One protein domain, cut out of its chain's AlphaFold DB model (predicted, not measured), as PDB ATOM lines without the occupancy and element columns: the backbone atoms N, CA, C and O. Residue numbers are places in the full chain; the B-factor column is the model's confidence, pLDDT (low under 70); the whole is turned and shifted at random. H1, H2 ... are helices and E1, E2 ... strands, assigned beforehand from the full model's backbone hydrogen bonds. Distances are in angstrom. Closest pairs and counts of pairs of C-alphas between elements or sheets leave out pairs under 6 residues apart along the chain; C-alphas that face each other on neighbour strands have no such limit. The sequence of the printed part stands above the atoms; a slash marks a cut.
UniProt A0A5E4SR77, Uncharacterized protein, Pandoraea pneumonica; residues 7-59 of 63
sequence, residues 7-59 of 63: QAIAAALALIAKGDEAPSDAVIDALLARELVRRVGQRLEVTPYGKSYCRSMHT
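What this domain is: This is residues 7 to 59 of the 63 residues of an uncharacterized protein of Pandoraea pneumonica (UniProt A0A5E4SR77). Helix H2 forms a bridge in the middle of a loose, open shape, with helix H1 set across its first part at one end and a strand hairpin, E1 and E2, at the other. At that second end helix H3 makes a corner with the last residues of H2, and H3 and the hairpin extend from there to opposite sides. The printed part has 53 residues, with three named helices and two named strands in the order H1, H2, E1, E2, H3; the sheet has the order E1 - E2, antiparallel, and the class is mostly helix. The whole is loose, with a radius of gyration of the C-alphas of 13.4 A, and its outline is flat, spanning 33 by 31 by 15 A.

How they stand to each other: Start with H1, residues 7 to 18, and look on to H2, residues 25 to 36: they touch, and their closest C-alphas are those of Ile 9 and Val 27, 6.4 A apart. H1 touches H2 with residues 8 to 12 alone, and H2 touches H1 with residues 27 to 31 alone; the lines of the two helices are about perpendicular, at 85 degrees. Next come E1, residues 37 to 40, and E2, residues 43 to 46, a hairpin of antiparallel strands whose directions stand at 143 degrees. Between them look for N 38 and O 45 at 2.8 A and N 43 and O 40 at 3.1 A, both within hydrogen-bond range. Then find H3, residues 48 to 57, which H2 touches with residues 35 to 36 alone; the closest C-alphas are those of Leu 36 and Gly 50, 3.8 A apart. H2 and H3 run opposite ways at a steep tilt of 51 degrees. H1 is apart from E1, E2 and H3. In H1, H2 and H3 every O i to N i+4 pair is within hydrogen-bond range.

Where its parts are: Find C-alpha 7 at (-35.005, -35.928, 36.266); from there H1 runs 16.6 A to C-alpha 18. H2 begins at C-alpha 25, at (-30.293, -50.281, 31.313), and covers 15.9 A to C-alpha 36. E1 from 37 to 40 and E2 from 43 to 46 follow. H3 runs 14.4 A from C-alpha 48 to C-alpha 57 at (-23.620, -62.600, 40.809).

The domain as a whole: The two C-alphas farthest apart are those of Asp 20 and Gln 42, 38.2 A. The printed part has no cut. The link from H1 to H2, six residues, is short, and those from H2 to E1, E1 to E2 and E2 to H3 are tight. The mean pLDDT of the printed part is 80.1, and residues 57 to 59 are under 70 in this model.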
ATOM      1  N   GLN A   7     -33.880 -35.979  37.202       77.19
ATOM      2  CA  GLN A   7     -35.005 -35.928  36.266       77.19
ATOM      3  C   GLN A   7     -35.126 -37.212  35.439       77.19
ATOM      4  O   GLN A   7     -36.230 -37.725  35.297       77.19
ATOM      5  N   ALA A   8     -34.008 -37.766  34.957       76.25
ATOM      6  CA  ALA A   8     -34.012 -39.024  34.211       76.25
ATOM      7  C   ALA A   8     -34.488 -40.200  35.082       76.25
ATOM      8  O   ALA A   8     -35.282 -41.024  34.637       76.25
ATOM      9  N   ILE A   9     -34.072 -40.227  36.352       75.31
ATOM     10  CA  ILE A   9     -34.528 -41.231  37.323       75.31
ATOM     11  C   ILE A   9     -36.035 -41.088  37.590       75.31
ATOM     12  O   ILE A   9     -36.762 -42.078  37.577       75.31
ATOM     13  N   ALA A  10     -36.526 -39.863  37.801       79.69
ATOM     14  CA  ALA A  10     -37.947 -39.615  38.047       79.69
ATOM     15  C   ALA A  10     -38.831 -39.985  36.842       79.69
ATOM     16  O   ALA A  10     -39.890 -40.584  37.023       79.69
ATOM     17  N   ALA A  11     -38.386 -39.673  35.621       80.50
ATOM     18  CA  ALA A  11     -39.092 -40.036  34.394       80.50
ATOM     19  C   ALA A  11     -39.183 -41.560  34.220       80.50
ATOM     20  O   ALA A  11     -40.256 -42.080  33.932       80.50
ATOM     21  N   ALA A  12     -38.092 -42.283  34.479       79.00
ATOM     22  CA  ALA A  12     -38.089 -43.741  34.442       79.00
ATOM     23  C   ALA A  12     -39.021 -44.366  35.488       79.00
ATOM     24  O   ALA A  12     -39.778 -45.272  35.163       79.00
ATOM     25  N   LEU A  13     -39.031 -43.856  36.726       80.06
ATOM     26  CA  LEU A  13     -39.972 -44.324  37.752       80.06
ATOM     27  C   LEU A  13     -41.432 -44.100  37.333       80.06
ATOM     28  O   LEU A  13     -42.281 -44.947  37.601       80.06
ATOM     29  N   ALA A  14     -41.724 -42.990  36.648       83.56
ATOM     30  CA  ALA A  14     -43.056 -42.721  36.116       83.56
ATOM     31  C   ALA A  14     -43.445 -43.690  34.984       83.56
ATOM     32  O   ALA A  14     -44.600 -44.107  34.938       83.56
ATOM     33  N   LEU A  15     -42.508 -44.073  34.108       82.31
ATOM     34  CA  LEU A  15     -42.740 -45.084  33.064       82.31
ATOM     35  C   LEU A  15     -43.042 -46.460  33.671       82.31
ATOM     36  O   LEU A  15     -44.027 -47.091  33.295       82.31
ATOM     37  N   ILE A  16     -42.266 -46.877  34.679       81.50
ATOM     38  CA  ILE A  16     -42.496 -48.134  35.411       81.50
ATOM     39  C   ILE A  16     -43.868 -48.123  36.094       81.50
ATOM     40  O   ILE A  16     -44.611 -49.093  35.995       81.50
ATOM     41  N   ALA A  17     -44.226 -47.025  36.771       82.19
ATOM     42  CA  ALA A  17     -45.505 -46.904  37.474       82.19
ATOM     43  C   ALA A  17     -46.719 -46.951  36.530       82.19
ATOM     44  O   ALA A  17     -47.798 -47.366  36.947       82.19
ATOM     45  N   LYS A  18     -46.545 -46.528  35.274       85.62
ATOM     46  CA  LYS A  18     -47.572 -46.618  34.228       85.62
ATOM     47  C   LYS A  18     -47.627 -47.986  33.547       85.62
ATOM     48  O   LYS A  18     -48.654 -48.315  32.970       85.62
ATOM     49  N   GLY A  19     -46.555 -48.776  33.634       78.56
ATOM     50  CA  GLY A  19     -46.439 -50.067  32.952       78.56
ATOM     51  C   GLY A  19     -46.249 -49.952  31.437       78.56
ATOM     52  O   GLY A  19     -46.478 -50.932  30.736       78.56
ATOM     53  N   ASP A  20     -45.854 -48.774  30.943       75.19
ATOM     54  CA  ASP A  20     -45.774 -48.485  29.506       75.19
ATOM     55  C   ASP A  20     -44.520 -49.093  28.869       75.19
ATOM     56  O   ASP A  20     -44.601 -49.872  27.921       75.19
ATOM     57  N   GLU A  21     -43.342 -48.723  29.378       77.00
ATOM     58  CA  GLU A  21     -42.070 -49.042  28.733       77.00
ATOM     59  C   GLU A  21     -40.977 -49.316  29.766       77.00
ATOM     60  O   GLU A  21     -40.899 -48.667  30.818       77.00
ATOM     61  N   ALA A  22     -40.127 -50.298  29.461       76.12
ATOM     62  CA  ALA A  22     -38.974 -50.610  30.286       76.12
ATOM     63  C   ALA A  22     -37.966 -49.445  30.222       76.12
ATOM     64  O   ALA A  22     -37.609 -48.998  29.129       76.12
ATOM     65  N   PRO A  23     -37.487 -48.934  31.367       80.44
ATOM     66  CA  PRO A  23     -36.460 -47.902  31.379       80.44
ATOM     67  C   PRO A  23     -35.143 -48.449  30.816       80.44
ATOM     68  O   PRO A  23     -34.888 -49.649  30.855       80.44
ATOM     69  N   SER A  24     -34.277 -47.560  30.326       80.56
ATOM     70  CA  SER A  24     -32.977 -47.974  29.793       80.56
ATOM     71  C   SER A  24     -32.090 -48.626  30.859       80.56
ATOM     72  O   SER A  24     -32.147 -48.254  32.036       80.56
ATOM     73  N   ASP A  25     -31.208 -49.537  30.432       78.88
ATOM     74  CA  ASP A  25     -30.293 -50.281  31.313       78.88
ATOM     75  C   ASP A  25     -29.491 -49.362  32.240       78.88
ATOM     76  O   ASP A  25     -29.384 -49.615  33.433       78.88
ATOM     77  N   ALA A  26     -29.027 -48.215  31.736       73.62
ATOM     78  CA  ALA A  26     -28.306 -47.237  32.547       73.62
ATOM     79  C   ALA A  26     -29.133 -46.726  33.744       73.62
ATOM     80  O   ALA A  26     -28.577 -46.468  34.815       73.62
ATOM     81  N   VAL A  27     -30.450 -46.552  33.581       77.00
ATOM     82  CA  VAL A  27     -31.339 -46.118  34.668       77.00
ATOM     83  C   VAL A  27     -31.612 -47.254  35.643       77.00
ATOM     84  O   VAL A  27     -31.615 -47.017  36.852       77.00
ATOM     85  N   ILE A  28     -31.788 -48.475  35.136       78.94
ATOM     86  CA  ILE A  28     -31.922 -49.678  35.961       78.94
ATOM     87  C   ILE A  28     -30.669 -49.853  36.827       78.94
ATOM     88  O   ILE A  28     -30.778 -49.951  38.049       78.94
ATOM     89  N   ASP A  29     -29.482 -49.773  36.227       80.19
ATOM     90  CA  ASP A  29     -28.195 -49.873  36.913       80.19
ATOM     91  C   ASP A  29     -28.005 -48.769  37.956       80.19
ATOM     92  O   ASP A  29     -27.509 -49.024  39.053       80.19
ATOM     93  N   ALA A  30     -28.427 -47.534  37.663       78.94
ATOM     94  CA  ALA A  30     -28.342 -46.430  38.617       78.94
ATOM     95  C   ALA A  30     -29.293 -46.607  39.814       78.94
ATOM     96  O   ALA A  30     -28.921 -46.307  40.953       78.94
ATOM     97  N   LEU A  31     -30.512 -47.096  39.568       79.88
ATOM     98  CA  LEU A  31     -31.480 -47.419  40.616       79.88
ATOM     99  C   LEU A  31     -30.991 -48.587  41.478       79.88
ATOM    100  O   LEU A  31     -31.048 -48.498  42.705       79.88
ATOM    101  N   LEU A  32     -30.435 -49.630  40.857       80.12
ATOM    102  CA  LEU A  32     -29.788 -50.738  41.555       80.12
ATOM    103  C   LEU A  32     -28.613 -50.234  42.395       80.12
ATOM    104  O   LEU A  32     -28.585 -50.457  43.599       80.12
ATOM    105  N   ALA A  33     -27.678 -49.478  41.817       81.38
ATOM    106  CA  ALA A  33     -26.520 -48.953  42.538       81.38
ATOM    107  C   ALA A  33     -26.912 -48.149  43.791       81.38
ATOM    108  O   ALA A  33     -26.225 -48.242  44.810       81.38
ATOM    109  N   ARG A  34     -28.034 -47.415  43.752       79.00
ATOM    110  CA  ARG A  34     -28.581 -46.690  44.912       79.00
ATOM    111  C   ARG A  34     -29.030 -47.615  46.051       79.00
ATOM    112  O   ARG A  34     -28.878 -47.244  47.211       79.00
ATOM    113  N   GLU A  35     -29.582 -48.784  45.742       82.06
ATOM    114  CA  GLU A  35     -29.987 -49.786  46.741       82.06
ATOM    115  C   GLU A  35     -28.790 -50.607  47.251       82.06
ATOM    116  O   GLU A  35     -28.706 -50.978  48.427       82.06
ATOM    117  N   LEU A  36     -27.822 -50.876  46.373       81.94
ATOM    118  CA  LEU A  36     -26.667 -51.721  46.680       81.94
ATOM    119  C   LEU A  36     -25.554 -50.965  47.418       81.94
ATOM    120  O   LEU A  36     -24.771 -51.589  48.137       81.94
ATOM    121  N   VAL A  37     -25.473 -49.642  47.271       85.06
ATOM    122  CA  VAL A  37     -24.395 -48.819  47.828       85.06
ATOM    123  C   VAL A  37     -24.966 -47.633  48.599       85.06
ATOM    124  O   VAL A  37     -25.787 -46.871  48.099       85.06
ATOM    125  N   ARG A  38     -24.470 -47.423  49.819       88.44
ATOM    126  CA  ARG A  38     -24.769 -46.242  50.637       88.44
ATOM    127  C   ARG A  38     -23.516 -45.399  50.841       88.44
ATOM    128  O   ARG A  38     -22.401 -45.918  50.880       88.44
ATOM    129  N   ARG A  39     -23.692 -44.096  51.049       85.75
ATOM    130  CA  ARG A  39     -22.601 -43.202  51.448       85.75
ATOM    131  C   ARG A  39     -22.523 -43.113  52.973       85.75
ATOM    132  O   ARG A  39     -23.514 -42.776  53.613       85.75
ATOM    133  N   VAL A  40     -21.348 -43.378  53.539       86.31
ATOM    134  CA  VAL A  40     -21.038 -43.222  54.969       86.31
ATOM    135  C   VAL A  40     -19.888 -42.225  55.096       86.31
ATOM    136  O   VAL A  40     -18.722 -42.531  54.835       86.31
ATOM    137  N   GLY A  41     -20.232 -40.974  55.409       89.94
ATOM    138  CA  GLY A  41     -19.290 -39.854  55.374       89.94
ATOM    139  C   GLY A  41     -18.713 -39.629  53.967       89.94
ATOM    140  O   GLY A  41     -19.437 -39.351  53.010       89.94
ATOM    141  N   GLN A  42     -17.391 -39.748  53.839       90.44
ATOM    142  CA  GLN A  42     -16.662 -39.618  52.567       90.44
ATOM    143  C   GLN A  42     -16.502 -40.953  51.817       90.44
ATOM    144  O   GLN A  42     -15.944 -40.971  50.725       90.44
ATOM    145  N   ARG A  43     -16.967 -42.076  52.382       87.44
ATOM    146  CA  ARG A  43     -16.786 -43.415  51.806       87.44
ATOM    147  C   ARG A  43     -18.096 -43.964  51.254       87.44
ATOM    148  O   ARG A  43     -19.180 -43.620  51.725       87.44
ATOM    149  N   LEU A  44     -17.976 -44.829  50.254       87.31
ATOM    150  CA  LEU A  44     -19.072 -45.656  49.768       87.31
ATOM    151  C   LEU A  44     -18.955 -47.040  50.404       87.31
ATOM    152  O   LEU A  44     -17.875 -47.626  50.428       87.31
ATOM    153  N   GLU A  45     -20.066 -47.548  50.922       89.81
ATOM    154  CA  GLU A  45     -20.168 -48.876  51.515       89.81
ATOM    155  C   GLU A  45     -21.260 -49.679  50.818       89.81
ATOM    156  O   GLU A  45     -22.338 -49.163  50.524       89.81
ATOM    157  N   VAL A  46     -21.006 -50.970  50.620       88.25
ATOM    158  CA  VAL A  46     -22.005 -51.904  50.100       88.25
ATOM    159  C   VAL A  46     -23.025 -52.220  51.201       88.25
ATOM    160  O   VAL A  46     -22.653 -52.615  52.313       88.25
ATOM    161  N   THR A  47     -24.312 -52.059  50.900       87.88
ATOM    162  CA  THR A  47     -25.419 -52.388  51.812       87.88
ATOM    163  C   THR A  47     -25.510 -53.907  52.031       87.88
ATOM    164  O   THR A  47     -24.920 -54.681  51.276       87.88
ATOM    165  N   PRO A  48     -26.238 -54.400  53.050       85.00
ATOM    166  CA  PRO A  48     -26.493 -55.838  53.189       85.00
ATOM    167  C   PRO A  48     -27.123 -56.460  51.930       85.00
ATOM    168  O   PRO A  48     -26.710 -57.543  51.516       85.00
ATOM    169  N   TYR A  49     -28.040 -55.737  51.275       81.75
ATOM    170  CA  TYR A  49     -28.600 -56.119  49.976       81.75
ATOM    171  C   TYR A  49     -27.534 -56.144  48.883       81.75
ATOM    172  O   TYR A  49     -27.423 -57.138  48.172       81.75
ATOM    173  N   GLY A  50     -26.681 -55.119  48.819       83.81
ATOM    174  CA  GLY A  50     -25.508 -55.087  47.947       83.81
ATOM    175  C   GLY A  50     -24.598 -56.301  48.116       83.81
ATOM    176  O   GLY A  50     -24.209 -56.931  47.140       83.81
ATOM    177  N   LYS A  51     -24.311 -56.696  49.360       84.44
ATOM    178  CA  LYS A  51     -23.480 -57.872  49.658       84.44
ATOM    179  C   LYS A  51     -24.142 -59.162  49.180       84.44
ATOM    180  O   LYS A  51     -23.447 -60.025  48.652       84.44
ATOM    181  N   SER A  52     -25.456 -59.293  49.363       82.62
ATOM    182  CA  SER A  52     -26.231 -60.435  48.860       82.62
ATOM    183  C   SER A  52     -26.210 -60.493  47.330       82.62
ATOM    184  O   SER A  52     -25.883 -61.530  46.762       82.62
ATOM    185  N   TYR A  53     -26.445 -59.358  46.667       79.50
ATOM    186  CA  TYR A  53     -26.422 -59.233  45.210       79.50
ATOM    187  C   TYR A  53     -25.051 -59.574  44.609       79.50
ATOM    188  O   TYR A  53     -24.950 -60.327  43.643       79.50
ATOM    189  N   CYS A  54     -23.963 -59.084  45.216       78.12
ATOM    190  CA  CYS A  54     -22.614 -59.449  44.790       78.12
ATOM    191  C   CYS A  54     -22.373 -60.959  44.925       78.12
ATOM    192  O   CYS A  54     -21.789 -61.559  44.026       78.12
ATOM    193  N   ARG A  55     -22.851 -61.588  46.010       77.44
ATOM    194  CA  ARG A  55     -22.756 -63.045  46.202       77.44
ATOM    195  C   ARG A  55     -23.575 -63.818  45.171       77.44
ATOM    196  O   ARG A  55     -23.075 -64.819  44.678       77.44
ATOM    197  N   SER A  56     -24.775 -63.354  44.812       71.62
ATOM    198  CA  SER A  56     -25.603 -64.006  43.790       71.62
ATOM    199  C   SER A  56     -25.039 -63.847  42.376       71.62
ATOM    200  O   SER A  56     -25.147 -64.769  41.573       71.62
ATOM    201  N   MET A  57     -24.377 -62.728  42.064       65.69
ATOM    202  CA  MET A  57     -23.620 -62.600  40.809       65.69
ATOM    203  C   MET A  57     -22.399 -63.527  40.757       65.69
ATOM    204  O   MET A  57     -21.986 -63.931  39.678       65.69
ATOM    205  N   HIS A  58     -21.829 -63.868  41.916       57.53
ATOM    206  CA  HIS A  58     -20.683 -64.773  42.044       57.53
ATOM    207  C   HIS A  58     -21.091 -66.222  42.325       57.53
ATOM    208  O   HIS A  58     -20.230 -67.030  42.680       57.53
ATOM    209  N   THR A  59     -22.378 -66.572  42.209       48.34
ATOM    210  CA  THR A  59     -22.792 -67.969  42.365       48.34
ATOM    211  C   THR A  59     -22.045 -68.785  41.309       48.34
ATOM    212  O   THR A  59     -22.181 -68.467  40.127       48.34
TER     213      THR A  59